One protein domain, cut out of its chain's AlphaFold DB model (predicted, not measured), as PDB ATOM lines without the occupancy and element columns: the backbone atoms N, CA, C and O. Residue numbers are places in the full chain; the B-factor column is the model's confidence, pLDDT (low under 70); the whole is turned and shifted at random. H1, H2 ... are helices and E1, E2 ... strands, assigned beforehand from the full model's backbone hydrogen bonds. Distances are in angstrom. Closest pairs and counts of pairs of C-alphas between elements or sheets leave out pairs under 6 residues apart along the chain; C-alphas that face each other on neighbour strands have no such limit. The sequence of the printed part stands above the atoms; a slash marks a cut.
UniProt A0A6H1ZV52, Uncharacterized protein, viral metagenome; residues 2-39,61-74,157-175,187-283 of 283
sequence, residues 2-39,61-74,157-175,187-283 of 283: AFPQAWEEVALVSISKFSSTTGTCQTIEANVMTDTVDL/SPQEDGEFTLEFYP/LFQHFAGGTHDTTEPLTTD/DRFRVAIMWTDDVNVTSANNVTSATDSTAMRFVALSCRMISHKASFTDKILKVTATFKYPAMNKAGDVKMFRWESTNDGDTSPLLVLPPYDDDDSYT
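Overview. This is residues 2 to 39, 61 to 74, 157 to 175 and 187 to 283 of the 283 residues of an uncharacterized protein of viral metagenome (UniProt A0A6H1ZV52). What shape do these backbone atoms make? They make a flattened barrel of six strands, closed as E1 E2 E3 E6 E5 E4 and back to E1: a layer of E1, E2, E4 and the first half of E5 faces a layer of E3, E6 and the second half of E5, the strands of the two layers crossed. E7 widens the first layer, the short helix H1 sits outside the barrel, and residues 197 to 214 and 263 to 283 loop over the outside of the first layer. What is it built of? The 168 printed residues, under half of them in named elements, run E1 E2 E3 H1 E4 E5 E6 E7; the neighbour pairs are antiparallel and the class is mostly strand. How large is it? It is compact, with a radius of gyration of the C-alphas of 16.5 A and spans of 51 by 45 by 35 A.

Arrangement. How does the ring run? E1, residues 10 to 17, has E2, residues 27 to 33, on one side, a hairpin with N 13 and O 30 2.8 A apart, and E4, residues 189 to 196, on the other, with N 14 and O 192 2.9 A apart. E3, residues 66 to 74, bends by 58 degrees at residue 71; N 73 and O 31 of E2 are 3.0 A apart, and N 70 and O 241 of E6, residues 238 to 245, 2.9 A. What does E5 do? E5, residues 215 to 231, bends by 107 degrees at residue 224; N 218 and O 193 of E4 are 2.8 A apart, N 229 and O 240 of E6 2.8 A, and N 217 and O 260 of E7, residues 257 to 262, 2.8 A. E4 E5 E6 are a meander, each strand the antiparallel neighbour of the one before. Where is H1? H1, residues 157 to 162, is on the barrel at a height over the sheet of 7.6 A, over none of its strands; its closest C-alpha pair with E3 is Leu 157 and Pro 74, 7.3 A. Of its O i to N i+4 pairs 1 of 2 is within hydrogen-bond range, and 3 of 3 O i to N i+3 pairs.

Along the chain. Where do the strands begin and end? C-alpha 10 opens E1 at (56.135, 33.622, 63.331), and C-alpha 262 ends E7 at (43.519, 21.495, 63.950). How long are they? E5 measures 30.0 A, E3 23.2 A, E6 22.6 A, E1 22.5 A, E4 22.1 A, E2 19.1 A, E7 17.3 A, and H1 8.9 A.

Size, cuts and confidence. Where is it cut? Residues 40 to 60, 75 to 156 and 176 to 186 are not printed, with gaps of 21.3, 7.3 and 16.0 A between C-alphas. Which links are long? E4 to E5 and E6 to E7. Where is confidence low? Residues 2 to 6, 8, 20 to 25, 166 to 169, 266 and 279 to 283 are under 70.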
ATOM      1  N   ALA A   2      51.363  20.442  50.982       46.69
ATOM      2  CA  ALA A   2      52.127  21.681  51.117       46.69
ATOM      3  C   ALA A   2      52.014  22.116  52.579       46.69
ATOM      4  O   ALA A   2      50.915  22.059  53.132       46.69
ATOM      5  N   PHE A   3      53.134  22.454  53.212       54.03
ATOM      6  CA  PHE A   3      53.086  23.055  54.538       54.03
ATOM      7  C   PHE A   3      52.340  24.395  54.414       54.03
ATOM      8  O   PHE A   3      52.583  25.112  53.438       54.03
ATOM      9  N   PRO A   4      51.389  24.713  55.308       64.25
ATOM     10  CA  PRO A   4      50.722  26.007  55.278       64.25
ATOM     11  C   PRO A   4      51.771  27.118  55.400       64.25
ATOM     12  O   PRO A   4      52.637  27.039  56.270       64.25
ATOM     13  N   GLN A   5      51.678  28.171  54.578       63.22
ATOM     14  CA  GLN A   5      52.539  29.366  54.701       63.22
ATOM     15  C   GLN A   5      52.528  29.958  56.123       63.22
ATOM     16  O   GLN A   5      53.468  30.631  56.531       63.22
ATOM     17  N   ALA A   6      51.487  29.668  56.904       58.06
ATOM     18  CA  ALA A   6      51.351  30.084  58.291       58.06
ATOM     19  C   ALA A   6      52.379  29.485  59.266       58.06
ATOM     20  O   ALA A   6      52.477  29.951  60.396       58.06
ATOM     21  N   TRP A   7      53.153  28.471  58.869       70.56
ATOM     22  CA  TRP A   7      54.200  27.895  59.726       70.56
ATOM     23  C   TRP A   7      55.588  28.493  59.471       70.56
ATOM     24  O   TRP A   7      56.547  28.117  60.143       70.56
ATOM     25  N   GLU A   8      55.722  29.403  58.503       69.19
ATOM     26  CA  GLU A   8      57.038  29.741  57.957       69.19
ATOM     27  C   GLU A   8      57.742  30.905  58.666       69.19
ATOM     28  O   GLU A   8      58.968  30.938  58.633       69.19
ATOM     29  N   GLU A   9      57.042  31.815  59.360       84.25
ATOM     30  CA  GLU A   9      57.698  33.042  59.858       84.25
ATOM     31  C   GLU A   9      57.577  33.291  61.365       84.25
ATOM     32  O   GLU A   9      58.581  33.576  62.022       84.25
ATOM     33  N   VAL A  10      56.374  33.199  61.941       90.50
ATOM     34  CA  VAL A  10      56.135  33.622  63.331       90.50
ATOM     35  C   VAL A  10      55.230  32.639  64.064       90.50
ATOM     36  O   VAL A  10      54.225  32.192  63.521       90.50
ATOM     37  N   ALA A  11      55.556  32.356  65.326       94.44
ATOM     38  CA  ALA A  11      54.653  31.705  66.269       94.44
ATOM     39  C   ALA A  11      54.258  32.662  67.401       94.44
ATOM     40  O   ALA A  11      55.034  33.529  67.821       94.44
ATOM     41  N   LEU A  12      53.043  32.482  67.909       94.12
ATOM     42  CA  LEU A  12      52.556  33.125  69.123       94.12
ATOM     43  C   LEU A  12      53.086  32.357  70.333       94.12
ATOM     44  O   LEU A  12      53.052  31.128  70.346       94.12
ATOM     45  N   VAL A  13      53.548  33.069  71.356       95.12
ATOM     46  CA  VAL A  13      54.018  32.478  72.612       95.12
ATOM     47  C   VAL A  13      53.274  33.112  73.772       95.12
ATOM     48  O   VAL A  13      53.293  34.332  73.920       95.12
ATOM     49  N   SER A  14      52.703  32.274  74.630       93.50
ATOM     50  CA  SER A  14      52.118  32.685  75.904       93.50
ATOM     51  C   SER A  14      52.873  32.019  77.049       93.50
ATOM     52  O   SER A  14      52.926  30.791  77.135       93.50
ATOM     53  N   ILE A  15      53.464  32.822  77.932       93.19
ATOM     54  CA  ILE A  15      54.191  32.359  79.120       93.19
ATOM     55  C   ILE A  15      53.379  32.759  80.344       93.19
ATOM     56  O   ILE A  15      53.378  33.923  80.731       93.19
ATOM     57  N   SER A  16      52.676  31.801  80.940       89.94
ATOM     58  CA  SER A  16      51.834  32.016  82.115       89.94
ATOM     59  C   SER A  16      52.556  31.541  83.369       89.94
ATOM     60  O   SER A  16      52.888  30.364  83.478       89.94
ATOM     61  N   LYS A  17      52.796  32.416  84.342       88.12
ATOM     62  CA  LYS A  17      53.351  32.018  85.641       88.12
ATOM     63  C   LYS A  17      52.266  31.344  86.482       88.12
ATOM     64  O   LYS A  17      51.136  31.819  86.540       88.12
ATOM     65  N   PHE A  18      52.630  30.261  87.157       85.00
ATOM     66  CA  PHE A  18      51.791  29.596  88.145       85.00
ATOM     67  C   PHE A  18      51.442  30.559  89.278       85.00
ATOM     68  O   PHE A  18      52.330  31.206  89.844       85.00
ATOM     69  N   SER A  19      50.173  30.575  89.671       73.38
ATOM     70  CA  SER A  19      49.749  31.226  90.900       73.38
ATOM     71  C   SER A  19      48.793  30.338  91.675       73.38
ATOM     72  O   SER A  19      47.739  29.959  91.177       73.38
ATOM     73  N   SER A  20      49.132  30.068  92.935       62.34
ATOM     74  CA  SER A  20      48.228  29.401  93.877       62.34
ATOM     75  C   SER A  20      47.093  30.314  94.354       62.34
ATOM     76  O   SER A  20      46.236  29.887  95.121       62.34
ATOM     77  N   THR A  21      47.118  31.595  93.981       58.59
ATOM     78  CA  THR A  21      46.035  32.541  94.242       58.59
ATOM     79  C   THR A  21      45.257  32.723  92.952       58.59
ATOM     80  O   THR A  21      45.744  33.351  92.010       58.59
ATOM     81  N   THR A  22      44.048  32.157  92.918       51.47
ATOM     82  CA  THR A  22      43.099  32.309  91.812       51.47
ATOM     83  C   THR A  22      43.010  33.778  91.414       51.47
ATOM     84  O   THR A  22      42.802  34.641  92.265       51.47
ATOM     85  N   GLY A  23      43.191  34.063  90.125       48.84
ATOM     86  CA  GLY A  23      43.125  35.429  89.627       48.84
ATOM     87  C   GLY A  23      44.351  36.273  89.974       48.84
ATOM     88  O   GLY A  23      44.204  37.379  90.472       48.84
ATOM     89  N   THR A  24      45.561  35.822  89.622       55.38
ATOM     90  CA  THR A  24      46.700  36.730  89.347       55.38
ATOM     91  C   THR A  24      47.230  36.472  87.932       55.38
ATOM     92  O   THR A  24      47.851  35.452  87.656       55.38
ATOM     93  N   CYS A  25      46.914  37.385  87.011       57.28
ATOM     94  CA  CYS A  25      47.235  37.332  85.595       57.28
ATOM     95  C   CYS A  25      48.708  37.666  85.467       57.28
ATOM     96  O   CYS A  25      49.132  38.797  85.682       57.28
ATOM     97  N   GLN A  26      49.497  36.647  85.177       77.88
ATOM     98  CA  GLN A  26      50.887  36.810  84.815       77.88
ATOM     99  C   GLN A  26      51.060  35.976  83.568       77.88
ATOM    100  O   GLN A  26      51.563  34.862  83.645       77.88
ATOM    101  N   THR A  27      50.557  36.481  82.446       84.38
ATOM    102  CA  THR A  27      50.812  35.896  81.133       84.38
ATOM    103  C   THR A  27      51.552  36.916  80.295       84.38
ATOM    104  O   THR A  27      51.043  38.004  80.039       84.38
ATOM    105  N   ILE A  28      52.753  36.559  79.857       87.94
ATOM    106  CA  ILE A  28      53.462  37.314  78.834       87.94
ATOM    107  C   ILE A  28      53.069  36.761  77.481       87.94
ATOM    108  O   ILE A  28      53.255  35.579  77.210       87.94
ATOM    109  N   GLU A  29      52.586  37.654  76.628       89.44
ATOM    110  CA  GLU A  29      52.356  37.371  75.222       89.44
ATOM    111  C   GLU A  29      53.532  37.890  74.395       89.44
ATOM    112  O   GLU A  29      53.962  39.044  74.513       89.44
ATOM    113  N   ALA A  30      54.055  37.033  73.534       92.12
ATOM    114  CA  ALA A  30      55.194  37.337  72.695       92.12
ATOM    115  C   ALA A  30      55.045  36.708  71.312       92.12
ATOM    116  O   ALA A  30      54.245  35.802  71.094       92.12
ATOM    117  N   ASN A  31      55.854  37.203  70.383       91.94
ATOM    118  CA  ASN A  31      56.052  36.569  69.090       91.94
ATOM    119  C   ASN A  31      57.471  35.991  69.053       91.94
ATOM    120  O   ASN A  31      58.411  36.634  69.535       91.94
ATOM    121  N   VAL A  32      57.622  34.805  68.469       93.44
ATOM    122  CA  VAL A  32      58.915  34.146  68.239       93.44
ATOM    123  C   VAL A  32      59.074  33.826  66.759       93.44
ATOM    124  O   VAL A  32      58.090  33.513  66.088       93.44
ATOM    125  N   MET A  33      60.300  33.922  66.244       92.44
ATOM    126  CA  MET A  33      60.604  33.449  64.894       92.44
ATOM    127  C   MET A  33      60.759  31.929  64.904       92.44
ATOM    128  O   MET A  33      61.388  31.369  65.806       92.44
ATOM    129  N   THR A  34      60.158  31.257  63.927       87.81
ATOM    130  CA  THR A  34      60.058  29.787  63.893       87.81
ATOM    131  C   THR A  34      61.409  29.091  63.740       87.81
ATOM    132  O   THR A  34      61.589  27.996  64.261       87.81
ATOM    133  N   ASP A  35      62.383  29.745  63.110       88.62
ATOM    134  CA  ASP A  35      63.761  29.272  62.943       88.62
ATOM    135  C   ASP A  35      64.561  29.210  64.255       88.62
ATOM    136  O   ASP A  35      65.590  28.536  64.323       88.62
ATOM    137  N   THR A  36      64.084  29.883  65.304       85.88
ATOM    138  CA  THR A  36      64.709  29.885  66.635       85.88
ATOM    139  C   THR A  36      64.059  28.923  67.629       85.88
ATOM    140  O   THR A  36      64.575  28.759  68.735       85.88
ATOM    141  N   VAL A  37      62.934  28.298  67.264       89.12
ATOM    142  CA  VAL A  37      62.188  27.400  68.153       89.12
ATOM    143  C   VAL A  37      62.733  25.982  68.029       89.12
ATOM    144  O   VAL A  37      62.499  25.305  67.031       89.12
ATOM    145  N   ASP A  38      63.419  25.518  69.072       90.12
ATOM    146  CA  ASP A  38      63.819  24.117  69.220       90.12
ATOM    147  C   ASP A  38      63.006  23.465  70.343       90.12
ATOM    148  O   ASP A  38      63.044  23.920  71.490       90.12
ATOM    149  N   LEU A  39      62.240  22.428  69.998       92.38
ATOM    150  CA  LEU A  39      61.329  21.711  70.894       92.38
ATOM    151  C   LEU A  39      61.675  20.222  70.919       92.38
ATOM    152  O   LEU A  39      60.913  19.409  70.384       92.38
ATOM    153  N   SER A  61      64.026   3.223  81.614       91.38
ATOM    154  CA  SER A  61      64.655   4.171  82.532       91.38
ATOM    155  C   SER A  61      63.719   5.366  82.751       91.38
ATOM    156  O   SER A  61      62.837   5.601  81.919       91.38
ATOM    157  N   PRO A  62      63.867   6.113  83.862       87.69
ATOM    158  CA  PRO A  62      63.141   7.363  84.047       87.69
ATOM    159  C   PRO A  62      63.363   8.295  82.854       87.69
ATOM    160  O   PRO A  62      64.487   8.412  82.367       87.69
ATOM    161  N   GLN A  63      62.284   8.918  82.389       92.00
ATOM    162  CA  GLN A  63      62.336   9.920  81.332       92.00
ATOM    163  C   GLN A  63      63.056  11.173  81.849       92.00
ATOM    164  O   GLN A  63      62.867  11.554  83.007       92.00
ATOM    165  N   GLU A  64      63.898  11.779  81.013       94.12
ATOM    166  CA  GLU A  64      64.574  13.033  81.353       94.12
ATOM    167  C   GLU A  64      63.605  14.223  81.264       94.12
ATOM    168  O   GLU A  64      62.523  14.122  80.682       94.12
ATOM    169  N   ASP A  65      63.977  15.352  81.866       95.38
ATOM    170  CA  ASP A  65      63.227  16.597  81.699       95.38
ATOM    171  C   ASP A  65      63.366  17.086  80.254       95.38
ATOM    172  O   ASP A  65      64.455  17.052  79.679       95.38
ATOM    173  N   GLY A  66      62.276  17.591  79.684       96.19
ATOM    174  CA  GLY A  66      62.344  18.296  78.413       96.19
ATOM    175  C   GLY A  66      62.964  19.679  78.595       96.19
ATOM    176  O   GLY A  66      62.841  20.302  79.654       96.19
ATOM    177  N   GLU A  67      63.624  20.181  77.558       97.12
ATOM    178  CA  GLU A  67      64.271  21.492  77.554       97.12
ATOM    179  C   GLU A  67      63.980  22.195  76.233       97.12
ATOM    180  O   GLU A  67      64.107  21.587  75.183       97.12
ATOM    181  N   PHE A  68      63.605  23.469  76.261       96.31
ATOM    182  CA  PHE A  68      63.470  24.259  75.039       96.31
ATOM    183  C   PHE A  68      63.957  25.684  75.255       96.31
ATOM    184  O   PHE A  68      63.906  26.222  76.366       96.31
ATOM    185  N   THR A  69      64.426  26.304  74.175       96.31
ATOM    186  CA  THR A  69      64.882  27.696  74.169       96.31
ATOM    187  C   THR A  69      64.039  28.504  73.200       96.31
ATOM    188  O   THR A  69      63.792  28.071  72.080       96.31
ATOM    189  N   LEU A  70      63.608  29.681  73.645       95.12
ATOM    190  CA  LEU A  70      62.859  30.636  72.841       95.12
ATOM    191  C   LEU A  70      63.631  31.938  72.737       95.12
ATOM    192  O   LEU A  70      64.116  32.462  73.744       95.12
ATOM    193  N   GLU A  71      63.678  32.485  71.531       95.12
ATOM    194  CA  GLU A  71      64.098  33.854  71.282       95.12
ATOM    195  C   GLU A  71      62.880  34.691  70.900       95.12
ATOM    196  O   GLU A  71      62.405  34.651  69.771       95.12
ATOM    197  N   PHE A  72      62.347  35.449  71.848       92.12
ATOM    198  CA  PHE A  72      61.087  36.144  71.647       92.12
ATOM    199  C   PHE A  72      61.208  37.648  71.845       92.12
ATOM    200  O   PHE A  72      62.089  38.172  72.536       92.12
ATOM    201  N   TYR A  73      60.254  38.334  71.229       89.94
ATOM    202  CA  TYR A  73      60.051  39.764  71.357       89.94
ATOM    203  C   TYR A  73      58.809  39.974  72.224       89.94
ATOM    204  O   TYR A  73      57.697  39.668  71.774       89.94
ATOM    205  N   PRO A  74      58.967  40.447  73.475       85.31
ATOM    206  CA  PRO A  74      57.830  40.706  74.340       85.31
ATOM    207  C   PRO A  74      56.919  41.725  73.670       85.31
ATOM    208  O   PRO A  74      57.344  42.840  73.355       85.31
ATOM    209  N   LEU A 157      58.385  42.574  81.891       79.38
ATOM    210  CA  LEU A 157      59.025  41.292  81.527       79.38
ATOM    211  C   LEU A 157      60.020  40.766  82.577       79.38
ATOM    212  O   LEU A 157      60.056  39.577  82.881       79.38
ATOM    213  N   PHE A 158      60.858  41.652  83.112       78.62
ATOM    214  CA  PHE A 158      61.868  41.267  84.084       78.62
ATOM    215  C   PHE A 158      61.261  40.745  85.394       78.62
ATOM    216  O   PHE A 158      61.726  39.738  85.921       78.62
ATOM    217  N   GLN A 159      60.213  41.390  85.907       78.44
ATOM    218  CA  GLN A 159      59.548  40.989  87.149       78.44
ATOM    219  C   GLN A 159      58.833  39.652  87.013       78.44
ATOM    220  O   GLN A 159      58.866  38.833  87.930       78.44
ATOM    221  N   HIS A 160      58.264  39.399  85.837       82.50
ATOM    222  CA  HIS A 160      57.630  38.128  85.523       82.50
ATOM    223  C   HIS A 160      58.577  36.931  85.722       82.50
ATOM    224  O   HIS A 160      58.151  35.861  86.150       82.50
ATOM    225  N   PHE A 161      59.876  37.131  85.478       85.12
ATOM    226  CA  PHE A 161      60.908  36.105  85.622       85.12
ATOM    227  C   PHE A 161      61.744  36.199  86.906       85.12
ATOM    228  O   PHE A 161      62.466  35.254  87.235       85.12
ATOM    229  N   ALA A 162      61.703  37.326  87.618       76.38
ATOM    230  CA  ALA A 162      62.577  37.581  88.762       76.38
ATOM    231  C   ALA A 162      62.197  36.788  90.026       76.38
ATOM    232  O   ALA A 162      63.060  36.603  90.890       76.38
ATOM    233  N   GLY A 163      60.970  36.261  90.105       72.56
ATOM    234  CA  GLY A 163      60.447  35.604  91.305       72.56
ATOM    235  C   GLY A 163      60.039  36.582  92.405       72.56
ATOM    236  O   GLY A 163      60.354  37.767  92.353       72.56
ATOM    237  N   GLY A 164      59.337  36.070  93.418       71.88
ATOM    238  CA  GLY A 164      58.952  36.843  94.604       71.88
ATOM    239  C   GLY A 164      57.723  37.743  94.430       71.88
ATOM    240  O   GLY A 164      56.907  37.547  93.525       71.88
ATOM    241  N   THR A 165      57.571  38.688  95.363       70.12
ATOM    242  CA  THR A 165      56.521  39.715  95.335       70.12
ATOM    243  C   THR A 165      56.855  40.740  94.262       70.12
ATOM    244  O   THR A 165      57.971  41.254  94.229       70.12
ATOM    245  N   HIS A 166      55.886  41.047  93.405       69.62
ATOM    246  CA  HIS A 166      56.051  42.073  92.379       69.62
ATOM    247  C   HIS A 166      56.266  43.443  93.003       69.62
ATOM    248  O   HIS A 166      55.543  43.839  93.917       69.62
ATOM    249  N   ASP A 167      57.258  44.159  92.484       69.31
ATOM    250  CA  ASP A 167      57.429  45.574  92.776       69.31
ATOM    251  C   ASP A 167      56.368  46.347  91.980       69.31
ATOM    252  O   ASP A 167      56.290  46.247  90.760       69.31
ATOM    253  N   THR A 168      55.493  47.060  92.678       69.44
ATOM    254  CA  THR A 168      54.442  47.887  92.066       69.44
ATOM    255  C   THR A 168      54.804  49.370  92.098       69.44
ATOM    256  O   THR A 168      53.944  50.221  91.880       69.44
ATOM    257  N   THR A 169      56.044  49.707  92.460       69.38
ATOM    258  CA  THR A 169      56.505  51.085  92.597       69.38
ATOM    259  C   THR A 169      57.355  51.481  91.400       69.38
ATOM    260  O   THR A 169      58.382  50.877  91.118       69.38
ATOM    261  N   GLU A 170      56.922  52.515  90.680       72.00
ATOM    262  CA  GLU A 170      57.679  53.036  89.544       72.00
ATOM    263  C   GLU A 170      58.765  54.033  89.999       72.00
ATOM    264  O   GLU A 170      58.472  54.930  90.800       72.00
ATOM    265  N   PRO A 171      60.006  53.945  89.476       75.94
ATOM    266  CA  PRO A 171      60.467  52.986  88.467       75.94
ATOM    267  C   PRO A 171      60.656  51.575  89.039       75.94
ATOM    268  O   PRO A 171      61.282  51.435  90.087       75.94
ATOM    269  N   LEU A 172      60.211  50.548  88.306       70.88
ATOM    270  CA  LEU A 172      60.420  49.152  88.711       70.88
ATOM    271  C   LEU A 172      61.913  48.859  88.897       70.88
ATOM    272  O   LEU A 172      62.716  49.026  87.969       70.88
ATOM    273  N   THR A 173      62.297  48.374  90.077       71.69
ATOM    274  CA  THR A 173      63.691  48.021  90.367       71.69
ATOM    275  C   THR A 173      63.851  46.533  90.646       71.69
ATOM    276  O   THR A 173      62.973  45.860  91.177       71.69
ATOM    277  N   THR A 174      65.004  45.977  90.258       70.69
ATOM    278  CA  THR A 174      65.378  44.644  90.736       70.69
ATOM    279  C   THR A 174      65.652  44.748  92.223       70.69
ATOM    280  O   THR A 174      66.556  45.482  92.621       70.69
ATOM    281  N   ASP A 175      64.921  43.993  93.034       71.88
ATOM    282  CA  ASP A 175      65.218  43.908  94.454       71.88
ATOM    283  C   ASP A 175      66.631  43.327  94.653       71.88
ATOM    284  O   ASP A 175      66.934  42.194  94.269       71.88
ATOM    285  N   ASP A 187      59.822  30.297  90.112       87.31
ATOM    286  CA  ASP A 187      58.441  30.177  89.692       87.31
ATOM    287  C   ASP A 187      58.271  28.986  88.759       87.31
ATOM    288  O   ASP A 187      59.246  28.413  88.250       87.31
ATOM    289  N   ARG A 188      57.021  28.568  88.603       90.25
ATOM    290  CA  ARG A 188      56.611  27.614  87.577       90.25
ATOM    291  C   ARG A 188      55.898  28.373  86.486       90.25
ATOM    292  O   ARG A 188      55.221  29.353  86.776       90.25
ATOM    293  N   PHE A 189      56.034  27.895  85.264       92.62
ATOM    294  CA  PHE A 189      55.400  28.493  84.106       92.62
ATOM    295  C   PHE A 189      54.676  27.424  83.295       92.62
ATOM    296  O   PHE A 189      55.153  26.300  83.156       92.62
ATOM    297  N   ARG A 190      53.547  27.796  82.712       94.12
ATOM    298  CA  ARG A 190      53.049  27.180  81.495       94.12
ATOM    299  C   ARG A 190      53.595  27.972  80.323       94.12
ATOM    300  O   ARG A 190      53.484  29.194  80.308       94.12
ATOM    301  N   VAL A 191      54.132  27.278  79.332       95.56
ATOM    302  CA  VAL A 191      54.515  27.885  78.060       95.56
ATOM    303  C   VAL A 191      53.701  27.235  76.955       95.56
ATOM    304  O   VAL A 191      53.754  26.018  76.780       95.56
ATOM    305  N   ALA A 192      52.933  28.048  76.238       96.31
ATOM    306  CA  ALA A 192      52.209  27.650  75.043       96.31
ATOM    307  C   ALA A 192      52.840  28.330  73.825       96.31
ATOM    308  O   ALA A 192      53.082  29.536  73.851       96.31
ATOM    309  N   ILE A 193      53.102  27.562  72.772       96.69
ATOM    310  CA  ILE A 193      53.648  28.044  71.500       96.69
ATOM    311  C   ILE A 193      52.686  27.603  70.413       96.69
ATOM    312  O   ILE A 193      52.392  26.413  70.315       96.69
ATOM    313  N   MET A 194      52.183  28.542  69.619       95.69
ATOM    314  CA  MET A 194      51.174  28.263  68.611       95.69
ATOM    315  C   MET A 194      51.532  28.858  67.256       95.69
ATOM    316  O   MET A 194      51.786  30.056  67.129       95.69
ATOM    317  N   TRP A 195      51.475  28.007  66.242       94.69
ATOM    318  CA  TRP A 195      51.503  28.370  64.832       94.69
ATOM    319  C   TRP A 195      50.076  28.313  64.317       94.69
ATOM    320  O   TRP A 195      49.419  27.290  64.495       94.69
ATOM    321  N   THR A 196      49.584  29.389  63.714       93.06
ATOM    322  CA  THR A 196      48.205  29.468  63.222       93.06
ATOM    323  C   THR A 196      48.116  30.405  62.022       93.06
ATOM    324  O   THR A 196      48.828  31.408  61.979       93.06
ATOM    325  N   ASP A 197      47.253  30.090  61.057       92.00
ATOM    326  CA  ASP A 197      46.846  31.019  59.986       92.00
ATOM    327  C   ASP A 197      45.711  31.961  60.417       92.00
ATOM    328  O   ASP A 197      45.470  32.975  59.760       92.00
ATOM    329  N   ASP A 198      45.033  31.661  61.529       91.31
ATOM    330  CA  ASP A 198      43.988  32.520  62.075       91.31
ATOM    331  C   ASP A 198      44.551  33.854  62.590       91.31
ATOM    332  O   ASP A 198      45.050  33.973  63.712       91.31
ATOM    333  N   VAL A 199      44.408  34.884  61.760       88.88
ATOM    334  CA  VAL A 199      44.852  36.260  62.019       88.88
ATOM    335  C   VAL A 199      44.135  36.939  63.188       88.88
ATOM    336  O   VAL A 199      44.598  37.978  63.662       88.88
ATOM    337  N   ASN A 200      43.004  36.396  63.649       86.62
ATOM    338  CA  ASN A 200      42.279  36.939  64.798       86.62
ATOM    339  C   ASN A 200      42.857  36.443  66.123       86.62
ATOM    340  O   ASN A 200      42.575  37.017  67.178       86.62
ATOM    341  N   VAL A 201      43.670  35.388  66.085       89.19
ATOM    342  CA  VAL A 201      44.291  34.860  67.285       89.19
ATOM    343  C   VAL A 201      45.503  35.701  67.643       89.19
ATOM    344  O   VAL A 201      46.456  35.846  66.884       89.19
ATOM    345  N   THR A 202      45.469  36.268  68.844       89.38
ATOM    346  CA  THR A 202      46.540  37.129  69.349       89.38
ATOM    347  C   THR A 202      47.371  36.457  70.436       89.38
ATOM    348  O   THR A 202      48.481  36.914  70.683       89.38
ATOM    349  N   SER A 203      46.903  35.370  71.050       91.12
ATOM    350  CA  SER A 203      47.576  34.635  72.134       91.12
ATOM    351  C   SER A 203      47.600  33.141  71.822       91.12
ATOM    352  O   SER A 203      46.642  32.619  71.254       91.12
ATOM    353  N   ALA A 204      48.651  32.430  72.238       94.19
ATOM    354  CA  ALA A 204      48.698  30.970  72.144       94.19
ATOM    355  C   ALA A 204      47.685  30.279  73.081       94.19
ATOM    356  O   ALA A 204      47.351  29.113  72.875       94.19
ATOM    357  N   ASN A 205      47.156  30.986  74.086       91.69
ATOM    358  CA  ASN A 205      46.103  30.472  74.965       91.69
ATOM    359  C   ASN A 205      44.701  30.515  74.333       91.69
ATOM    360  O   ASN A 205      43.810  29.824  74.826       91.69
ATOM    361  N   ASN A 206      44.487  31.308  73.280       91.12
ATOM    362  CA  ASN A 206      43.152  31.564  72.739       91.12
ATOM    363  C   ASN A 206      42.590  30.382  71.937       91.12
ATOM    364  O   ASN A 206      43.303  29.464  71.530       91.12
ATOM    365  N   VAL A 207      41.276  30.444  71.720       92.69
ATOM    366  CA  VAL A 207      40.558  29.588  70.775       92.69
ATOM    367  C   VAL A 207      40.898  29.996  69.336       92.69
ATOM    368  O   VAL A 207      41.016  31.191  69.062       92.69
ATOM    369  N   THR A 208      41.046  29.031  68.428       92.75
ATOM    370  CA  THR A 208      41.160  29.309  66.983       92.75
ATOM    371  C   THR A 208      39.780  29.361  66.328       92.75
ATOM    372  O   THR A 208      38.776  28.950  66.911       92.75
ATOM    373  N   SER A 209      39.691  29.861  65.100       90.62
ATOM    374  CA  SER A 209      38.449  29.858  64.332       90.62
ATOM    375  C   SER A 209      38.004  28.432  64.013       90.62
ATOM    376  O   SER A 209      38.802  27.567  63.662       90.62
ATOM    377  N   ALA A 210      36.699  28.182  64.119       86.75
ATOM    378  CA  ALA A 210      36.112  26.868  63.847       86.75
ATOM    379  C   ALA A 210      36.047  26.524  62.350       86.75
ATOM    380  O   ALA A 210      35.698  25.408  61.999       86.75
ATOM    381  N   THR A 211      36.317  27.477  61.465       87.00
ATOM    382  CA  THR A 211      36.303  27.290  60.012       87.00
ATOM    383  C   THR A 211      37.540  27.927  59.425       87.00
ATOM    384  O   THR A 211      37.954  28.987  59.898       87.00
ATOM    385  N   ASP A 212      38.067  27.309  58.379       84.88
ATOM    386  CA  ASP A 212      39.154  27.828  57.560       84.88
ATOM    387  C   ASP A 212      40.415  28.212  58.358       84.88
ATOM    388  O   ASP A 212      41.047  29.233  58.080       84.88
ATOM    389  N   SER A 213      40.752  27.431  59.399       88.62
ATOM    390  CA  SER A 213      41.990  27.630  60.156       88.62
ATOM    391  C   SER A 213      42.806  26.353  60.337       88.62
ATOM    392  O   SER A 213      42.296  25.274  60.641       88.62
ATOM    393  N   THR A 214      44.115  26.487  60.161       91.81
ATOM    394  CA  THR A 214      45.126  25.504  60.525       91.81
ATOM    395  C   THR A 214      45.906  26.025  61.716       91.81
ATOM    396  O   THR A 214      46.456  27.124  61.686       91.81
ATOM    397  N   ALA A 215      46.004  25.214  62.768       93.38
ATOM    398  CA  ALA A 215      46.824  25.565  63.915       93.38
ATOM    399  C   ALA A 215      47.531  24.351  64.506       93.38
ATOM    400  O   ALA A 215      47.002  23.241  64.511       93.38
ATOM    401  N   MET A 216      48.725  24.581  65.039       94.62
ATOM    402  CA  MET A 216      49.484  23.631  65.840       94.62
ATOM    403  C   MET A 216      49.919  24.338  67.115       94.62
ATOM    404  O   MET A 216      50.452  25.443  67.052       94.62
ATOM    405  N   ARG A 217      49.710  23.705  68.267       96.06
ATOM    406  CA  ARG A 217      50.064  24.256  69.570       96.06
ATOM    407  C   ARG A 217      50.847  23.244  70.392       96.06
ATOM    408  O   ARG A 217      50.376  22.137  70.641       96.06
ATOM    409  N   PHE A 218      52.027  23.648  70.841       97.06
ATOM    410  CA  PHE A 218      52.786  22.962  71.876       97.06
ATOM    411  C   PHE A 218      52.481  23.608  73.224       97.06
ATOM    412  O   PHE A 218      52.505  24.834  73.338       97.06
ATOM    413  N   VAL A 219      52.209  22.802  74.246       96.69
ATOM    414  CA  VAL A 219      51.985  23.287  75.612       96.69
ATOM    415  C   VAL A 219      52.854  22.492  76.567       96.69
ATOM    416  O   VAL A 219      52.687  21.279  76.658       96.69
ATOM    417  N   ALA A 220      53.713  23.175  77.321       96.44
ATOM    418  CA  ALA A 220      54.478  22.609  78.428       96.44
ATOM    419  C   ALA A 220      54.032  23.232  79.759       96.44
ATOM    420  O   ALA A 220      53.886  24.451  79.871       96.44
ATOM    421  N   LEU A 221      53.810  22.398  80.772       94.44
ATOM    422  CA  LEU A 221      53.409  22.782  82.126       94.44
ATOM    423  C   LEU A 221      54.564  22.650  83.111       94.44
ATOM    424  O   LEU A 221      55.522  21.912  82.884       94.44
ATOM    425  N   SER A 222      54.441  23.337  84.248       93.19
ATOM    426  CA  SER A 222      55.401  23.262  85.356       93.19
ATOM    427  C   SER A 222      56.841  23.542  84.919       93.19
ATOM    428  O   SER A 222      57.804  23.075  85.534       93.19
ATOM    429  N   CYS A 223      56.983  24.364  83.878       94.56
ATOM    430  CA  CYS A 223      58.252  24.794  83.336       94.56
ATOM    431  C   CYS A 223      59.014  25.597  84.389       94.56
ATOM    432  O   CYS A 223      58.460  26.450  85.082       94.56
ATOM    433  N   ARG A 224      60.318  25.376  84.475       93.44
ATOM    434  CA  ARG A 224      61.262  26.172  85.248       93.44
ATOM    435  C   ARG A 224      62.171  26.889  84.275       93.44
ATOM    436  O   ARG A 224      62.857  26.251  83.481       93.44
ATOM    437  N   MET A 225      62.213  28.210  84.364       93.31
ATOM    438  CA  MET A 225      63.198  28.972  83.615       93.31
ATOM    439  C   MET A 225      64.594  28.699  84.191       93.31
ATOM    440  O   MET A 225      64.818  28.841  85.397       93.31
ATOM    441  N   ILE A 226      65.525  28.284  83.337       93.75
ATOM    442  CA  ILE A 226      66.914  27.985  83.714       93.75
ATOM    443  C   ILE A 226      67.907  29.018  83.183       93.75
ATOM    444  O   ILE A 226      69.010  29.131  83.713       93.75
ATOM    445  N   SER A 227      67.510  29.794  82.176       93.06
ATOM    446  CA  SER A 227      68.304  30.877  81.604       93.06
ATOM    447  C   SER A 227      67.386  31.982  81.094       93.06
ATOM    448  O   SER A 227      66.330  31.694  80.536       93.06
ATOM    449  N   HIS A 228      67.800  33.233  81.279       90.81
ATOM    450  CA  HIS A 228      67.172  34.415  80.695       90.81
ATOM    451  C   HIS A 228      68.250  35.436  80.349       90.81
ATOM    452  O   HIS A 228      69.051  35.825  81.205       90.81
ATOM    453  N   LYS A 229      68.252  35.898  79.100       93.31
ATOM    454  CA  LYS A 229      69.190  36.895  78.597       93.31
ATOM    455  C   LYS A 229      68.451  37.924  77.750       93.31
ATOM    456  O   LYS A 229      67.894  37.588  76.713       93.31
ATOM    457  N   ALA A 230      68.512  39.181  78.175       91.31
ATOM    458  CA  ALA A 230      68.080  40.315  77.370       91.31
ATOM    459  C   ALA A 230      69.241  40.813  76.494       91.31
ATOM    460  O   ALA A 230      70.381  40.911  76.957       91.31
ATOM    461  N   SER A 231      68.954  41.141  75.237       92.81
ATOM    462  CA  SER A 231      69.894  41.714  74.275       92.81
ATOM    463  C   SER A 231      69.264  42.899  73.546       92.81
ATOM    464  O   SER A 231      68.069  42.893  73.277       92.81
ATOM    465  N   PHE A 232      70.082  43.901  73.215       91.62
ATOM    466  CA  PHE A 232      69.704  45.086  72.428       91.62
ATOM    467  C   PHE A 232      70.608  45.266  71.196       91.62
ATOM    468  O   PHE A 232      70.755  46.373  70.676       91.62
ATOM    469  N   THR A 233      71.292  44.204  70.756       92.56
ATOM    470  CA  THR A 233      72.326  44.282  69.704       92.56
ATOM    471  C   THR A 233      71.792  44.825  68.373       92.56
ATOM    472  O   THR A 233      72.528  45.477  67.640       92.56
ATOM    473  N   ASP A 234      70.510  44.618  68.087       90.06
ATOM    474  CA  ASP A 234      69.789  45.066  66.891       90.06
ATOM    475  C   ASP A 234      68.896  46.300  67.147       90.06
ATOM    476  O   ASP A 234      68.071  46.652  66.308       90.06
ATOM    477  N   LYS A 235      69.089  46.997  68.280       91.12
ATOM    478  CA  LYS A 235      68.235  48.101  68.771       91.12
ATOM    479  C   LYS A 235      66.806  47.684  69.130       91.12
ATOM    480  O   LYS A 235      65.983  48.553  69.409       91.12
ATOM    481  N   ILE A 236      66.514  46.388  69.151       87.75
ATOM    482  CA  ILE A 236      65.237  45.836  69.590       87.75
ATOM    483  C   ILE A 236      65.516  45.021  70.855       87.75
ATOM    484  O   ILE A 236      66.540  44.350  70.958       87.75
ATOM    485  N   LEU A 237      64.641  45.112  71.860       87.38
ATOM    486  CA  LEU A 237      64.756  44.240  73.027       87.38
ATOM    487  C   LEU A 237      64.414  42.812  72.603       87.38
ATOM    488  O   LEU A 237      63.259  42.493  72.328       87.38
ATOM    489  N   LYS A 238      65.435  41.966  72.590       92.06
ATOM    490  CA  LYS A 238      65.351  40.537  72.323       92.06
ATOM    491  C   LYS A 238      65.573  39.768  73.614       92.06
ATOM    492  O   LYS A 238      66.499  40.079  74.368       92.06
ATOM    493  N   VAL A 239      64.745  38.759  73.856       92.88
ATOM    494  CA  VAL A 239      64.822  37.935  75.061       92.88
ATOM    495  C   VAL A 239      65.051  36.494  74.658       92.88
ATOM    496  O   VAL A 239      64.227  35.900  73.974       92.88
ATOM    497  N   THR A 240      66.161  35.927  75.115       95.00
ATOM    498  CA  THR A 240      66.414  34.492  75.018       95.00
ATOM    499  C   THR A 240      66.117  33.866  76.372       95.00
ATOM    500  O   THR A 240      66.797  34.188  77.352       95.00
ATOM    501  N   ALA A 241      65.121  32.987  76.441       94.00
ATOM    502  CA  ALA A 241      64.801  32.236  77.650       94.00
ATOM    503  C   ALA A 241      64.833  30.734  77.380       94.00
ATOM    504  O   ALA A 241      64.319  30.268  76.365       94.00
ATOM    505  N   THR A 242      65.410  29.985  78.315       95.94
ATOM    506  CA  THR A 242      65.433  28.521  78.278       95.94
ATOM    507  C   THR A 242      64.608  27.986  79.433       95.94
ATOM    508  O   THR A 242      64.805  28.384  80.588       95.94
ATOM    509  N   PHE A 243      63.704  27.064  79.124       96.38
ATOM    510  CA  PHE A 243      62.816  26.419  80.075       96.38
ATOM    511  C   PHE A 243      63.100  24.924  80.131       96.38
ATOM    512  O   PHE A 243      63.346  24.292  79.108       96.38
ATOM    513  N   LYS A 244      63.017  24.362  81.337       96.75
ATOM    514  CA  LYS A 244      62.935  22.920  81.567       96.75
ATOM    515  C   LYS A 244      61.558  22.547  82.059       96.75
ATOM    516  O   LYS A 244      61.039  23.242  82.927       96.75
ATOM    517  N   TYR A 245      60.997  21.460  81.567       95.81
ATOM    518  CA  TYR A 245      59.713  20.944  82.020       95.81
ATOM    519  C   TYR A 245      59.855  19.458  82.361       95.81
ATOM    520  O   TYR A 245      60.564  18.736  81.658       95.81
ATOM    521  N   PRO A 246      59.226  18.986  83.450       95.25
ATOM    522  CA  PRO A 246      59.238  17.563  83.758       95.25
ATOM    523  C   PRO A 246      58.499  16.794  82.659       95.25
ATOM    524  O   PRO A 246      57.627  17.338  81.993       95.25
ATOM    525  N   ALA A 247      58.803  15.516  82.458       93.94
ATOM    526  CA  ALA A 247      58.047  14.715  81.496       93.94
ATOM    527  C   ALA A 247      56.649  14.332  82.007       93.94
ATOM    528  O   ALA A 247      55.690  14.269  81.234       93.94
ATOM    529  N   MET A 248      56.539  14.097  83.317       92.69
ATOM    530  CA  MET A 248      55.328  13.666  84.012       92.69
ATOM    531  C   MET A 248      55.083  14.531  85.252       92.69
ATOM    532  O   MET A 248      56.019  15.114  85.801       92.69
ATOM    533  N   ASN A 249      53.834  14.608  85.704       92.00
ATOM    534  CA  ASN A 249      53.475  15.262  86.960       92.00
ATOM    535  C   ASN A 249      54.044  14.495  88.169       92.00
ATOM    536  O   ASN A 249      54.646  13.423  88.039       92.00
ATOM    537  N   LYS A 250      53.832  15.016  89.383       88.50
ATOM    538  CA  LYS A 250      54.386  14.399  90.599       88.50
ATOM    539  C   LYS A 250      53.866  12.977  90.852       88.50
ATOM    540  O   LYS A 250      54.576  12.170  91.454       88.50
ATOM    541  N   ALA A 251      52.640  12.681  90.422       89.81
ATOM    542  CA  ALA A 251      52.021  11.364  90.559       89.81
ATOM    543  C   ALA A 251      52.484  10.359  89.487       89.81
ATOM    544  O   ALA A 251      52.314   9.153  89.670       89.81
ATOM    545  N   GLY A 252      53.111  10.831  88.406       90.00
ATOM    546  CA  GLY A 252      53.560   9.990  87.302       90.00
ATOM    547  C   GLY A 252      52.420   9.477  86.419       90.00
ATOM    548  O   GLY A 252      52.610   8.478  85.727       90.00
ATOM    549  N   ASP A 253      51.249  10.116  86.443       91.00
ATOM    550  CA  ASP A 253      50.050   9.697  85.704       91.00
ATOM    551  C   ASP A 253      49.647  10.663  84.576       91.00
ATOM    552  O   ASP A 253      48.971  10.248  83.633       91.00
ATOM    553  N   VAL A 254      50.126  11.908  84.604       90.38
ATOM    554  CA  VAL A 254      49.863  12.925  83.575       90.38
ATOM    555  C   VAL A 254      51.175  13.373  82.937       90.38
ATOM    556  O   VAL A 254      52.138  13.668  83.643       90.38
ATOM    557  N   LYS A 255      51.230  13.435  81.600       92.62
ATOM    558  CA  LYS A 255      52.349  14.066  80.879       92.62
ATOM    559  C   LYS A 255      52.314  15.569  81.105       92.62
ATOM    560  O   LYS A 255      51.237  16.136  81.080       92.62
ATOM    561  N   MET A 256      53.456  16.231  81.234       94.75
ATOM    562  CA  MET A 256      53.487  17.691  81.444       94.75
ATOM    563  C   MET A 256      53.758  18.474  80.163       94.75
ATOM    564  O   MET A 256      54.036  19.671  80.202       94.75
ATOM    565  N   PHE A 257      53.635  17.813  79.014       95.44
ATOM    566  CA  PHE A 257      53.592  18.462  77.716       95.44
ATOM    567  C   PHE A 257      52.584  17.786  76.790       95.44
ATOM    568  O   PHE A 257      52.272  16.598  76.943       95.44
ATOM    569  N   ARG A 258      52.095  18.536  75.803       95.12
ATOM    570  CA  ARG A 258      51.243  18.006  74.739       95.12
ATOM    571  C   ARG A 258      51.355  18.815  73.457       95.12
ATOM    572  O   ARG A 258      51.683  20.001  73.479       95.12
ATOM    573  N   TRP A 259      50.996  18.147  72.370       96.25
ATOM    574  CA  TRP A 259      50.757  18.751  71.070       96.25
ATOM    575  C   TRP A 259      49.265  18.727  70.776       96.25
ATOM    576  O   TRP A 259      48.594  17.715  70.984       96.25
ATOM    577  N   GLU A 260      48.758  19.839  70.277       95.56
ATOM    578  CA  GLU A 260      47.404  19.978  69.769       95.56
ATOM    579  C   GLU A 260      47.488  20.488  68.335       95.56
ATOM    580  O   GLU A 260      48.376  21.269  67.991       95.56
ATOM    581  N   SER A 261      46.571  20.051  67.484       93.81
ATOM    582  CA  SER A 261      46.505  20.540  66.113       93.81
ATOM    583  C   SER A 261      45.077  20.517  65.601       93.81
ATOM    584  O   SER A 261      44.340  19.580  65.904       93.81
ATOM    585  N   THR A 262      44.729  21.495  64.774       91.06
ATOM    586  CA  THR A 262      43.519  21.495  63.950       91.06
ATOM    587  C   THR A 262      43.885  21.801  62.499       91.06
ATOM    588  O   THR A 262      44.961  22.346  62.223       91.06
ATOM    589  N   ASN A 263      43.034  21.394  61.562       86.25
ATOM    590  CA  ASN A 263      43.244  21.613  60.138       86.25
ATOM    591  C   ASN A 263      42.031  22.284  59.481       86.25
ATOM    592  O   ASN A 263      40.910  22.184  59.966       86.25
ATOM    593  N   ASP A 264      42.285  22.871  58.313       72.50
ATOM    594  CA  ASP A 264      41.357  23.606  57.435       72.50
ATOM    595  C   ASP A 264      40.121  22.790  56.984       72.50
ATOM    596  O   ASP A 264      39.210  23.295  56.340       72.50
ATOM    597  N   GLY A 265      40.078  21.488  57.286       70.06
ATOM    598  CA  GLY A 265      38.979  20.596  56.913       70.06
ATOM    599  C   GLY A 265      38.055  20.200  58.065       70.06
ATOM    600  O   GLY A 265      37.025  19.574  57.804       70.06
ATOM    601  N   ASP A 266      38.414  20.508  59.313       67.62
ATOM    602  CA  ASP A 266      37.634  20.173  60.503       67.62
ATOM    603  C   ASP A 266      36.939  21.426  61.053       67.62
ATOM    604  O   ASP A 266      37.492  22.519  61.076       67.62
ATOM    605  N   THR A 267      35.706  21.252  61.525       80.31
ATOM    606  CA  THR A 267      34.925  22.322  62.169       80.31
ATOM    607  C   THR A 267      35.292  22.524  63.647       80.31
ATOM    608  O   THR A 267      34.635  23.279  64.367       80.31
ATOM    609  N   SER A 268      36.295  21.784  64.127       89.50
ATOM    610  CA  SER A 268      36.688  21.703  65.531       89.50
ATOM    611  C   SER A 268      37.905  22.600  65.794       89.50
ATOM    612  O   SER A 268      39.026  22.224  65.440       89.50
ATOM    613  N   PRO A 269      37.737  23.782  66.410       92.25
ATOM    614  CA  PRO A 269      38.863  24.662  66.704       92.25
ATOM    615  C   PRO A 269      39.747  24.106  67.825       92.25
ATOM    616  O   PRO A 269      39.307  23.287  68.639       92.25
ATOM    617  N   LEU A 270      40.974  24.623  67.941       93.69
ATOM    618  CA  LEU A 270      41.708  24.503  69.197       93.69
ATOM    619  C   LEU A 270      40.970  25.309  70.261       93.69
ATOM    620  O   LEU A 270      40.682  26.483  70.054       93.69
ATOM    621  N   LEU A 271      40.657  24.681  71.392       94.12
ATOM    622  CA  LEU A 271      39.947  25.336  72.490       94.12
ATOM    623  C   LEU A 271      40.871  26.271  73.276       94.12
ATOM    624  O   LEU A 271      42.097  26.145  73.234       94.12
ATOM    625  N   VAL A 272      40.269  27.188  74.032       90.69
ATOM    626  CA  VAL A 272      40.998  28.021  74.994       90.69
ATOM    627  C   VAL A 272      41.722  27.136  76.017       90.69
ATOM    628  O   VAL A 272      41.167  26.139  76.487       90.69
ATOM    629  N   LEU A 273      42.966  27.478  76.355       89.50
ATOM    630  CA  LEU A 273      43.656  26.823  77.465       89.50
ATOM    631  C   LEU A 273      43.031  27.289  78.787       89.50
ATOM    632  O   LEU A 273      42.837  28.495  78.956       89.50
ATOM    633  N   PRO A 274      42.745  26.381  79.740       85.12
ATOM    634  CA  PRO A 274      42.214  26.780  81.043       85.12
ATOM    635  C   PRO A 274      43.195  27.719  81.766       85.12
ATOM    636  O   PRO A 274      44.359  27.822  81.364       85.12
ATOM    637  N   PRO A 275      42.787  28.429  82.828       80.62
ATOM    638  CA  PRO A 275      43.730  29.121  83.703       80.62
ATOM    639  C   PRO A 275      44.845  28.176  84.182       80.62
ATOM    640  O   PRO A 275      44.627  26.980  84.322       80.62
ATOM    641  N   TYR A 276      46.062  28.689  84.379       82.75
ATOM    642  CA  TYR A 276      47.150  27.878  84.934       82.75
ATOM    643  C   TYR A 276      47.134  27.979  86.464       82.75
ATOM    644  O   TYR A 276      47.771  28.867  87.033       82.75
ATOM    645  N   ASP A 277      46.346  27.116  87.105       73.62
ATOM    646  CA  ASP A 277      46.020  27.178  88.535       73.62
ATOM    647  C   ASP A 277      46.465  25.952  89.352       73.62
ATOM    648  O   ASP A 277      46.565  26.054  90.578       73.62
ATOM    649  N   ASP A 278      46.811  24.834  88.710       70.75
ATOM    650  CA  ASP A 278      47.353  23.657  89.383       70.75
ATOM    651  C   ASP A 278      48.673  23.143  88.770       70.75
ATOM    652  O   ASP A 278      49.111  23.528  87.683       70.75
ATOM    653  N   ASP A 279      49.376  22.328  89.555       66.81
ATOM    654  CA  ASP A 279      50.708  21.819  89.218       66.81
ATOM    655  C   ASP A 279      50.709  20.488  88.481       66.81
ATOM    656  O   ASP A 279      51.764  20.063  87.998       66.81
ATOM    657  N   ASP A 280      49.565  19.813  88.467       66.19
ATOM    658  CA  ASP A 280      49.495  18.369  88.276       66.19
ATOM    659  C   ASP A 280      48.390  17.951  87.299       66.19
ATOM    660  O   ASP A 280      48.297  16.759  86.984       66.19
ATOM    661  N   SER A 281      47.580  18.885  86.791       61.25
ATOM    662  CA  SER A 281      46.506  18.583  85.862       61.25
ATOM    663  C   SER A 281      46.353  19.634  84.756       61.25
ATOM    664  O   SER A 281      46.893  20.736  84.759       61.25
ATOM    665  N   TYR A 282      45.672  19.207  83.704       57.22
ATOM    666  CA  TYR A 282      45.333  20.034  82.552       57.22
ATOM    667  C   TYR A 282      43.869  20.478  82.577       57.22
ATOM    668  O   TYR A 282      43.387  20.992  81.563       57.22
ATOM    669  N   THR A 283      43.158  20.169  83.662       57.00
ATOM    670  CA  THR A 283      41.697  20.209  83.759       57.00
ATOM    671  C   THR A 283      41.223  21.294  84.690       57.00
ATOM    672  O   THR A 283      41.773  21.346  85.806       57.00
TER     673      THR A 283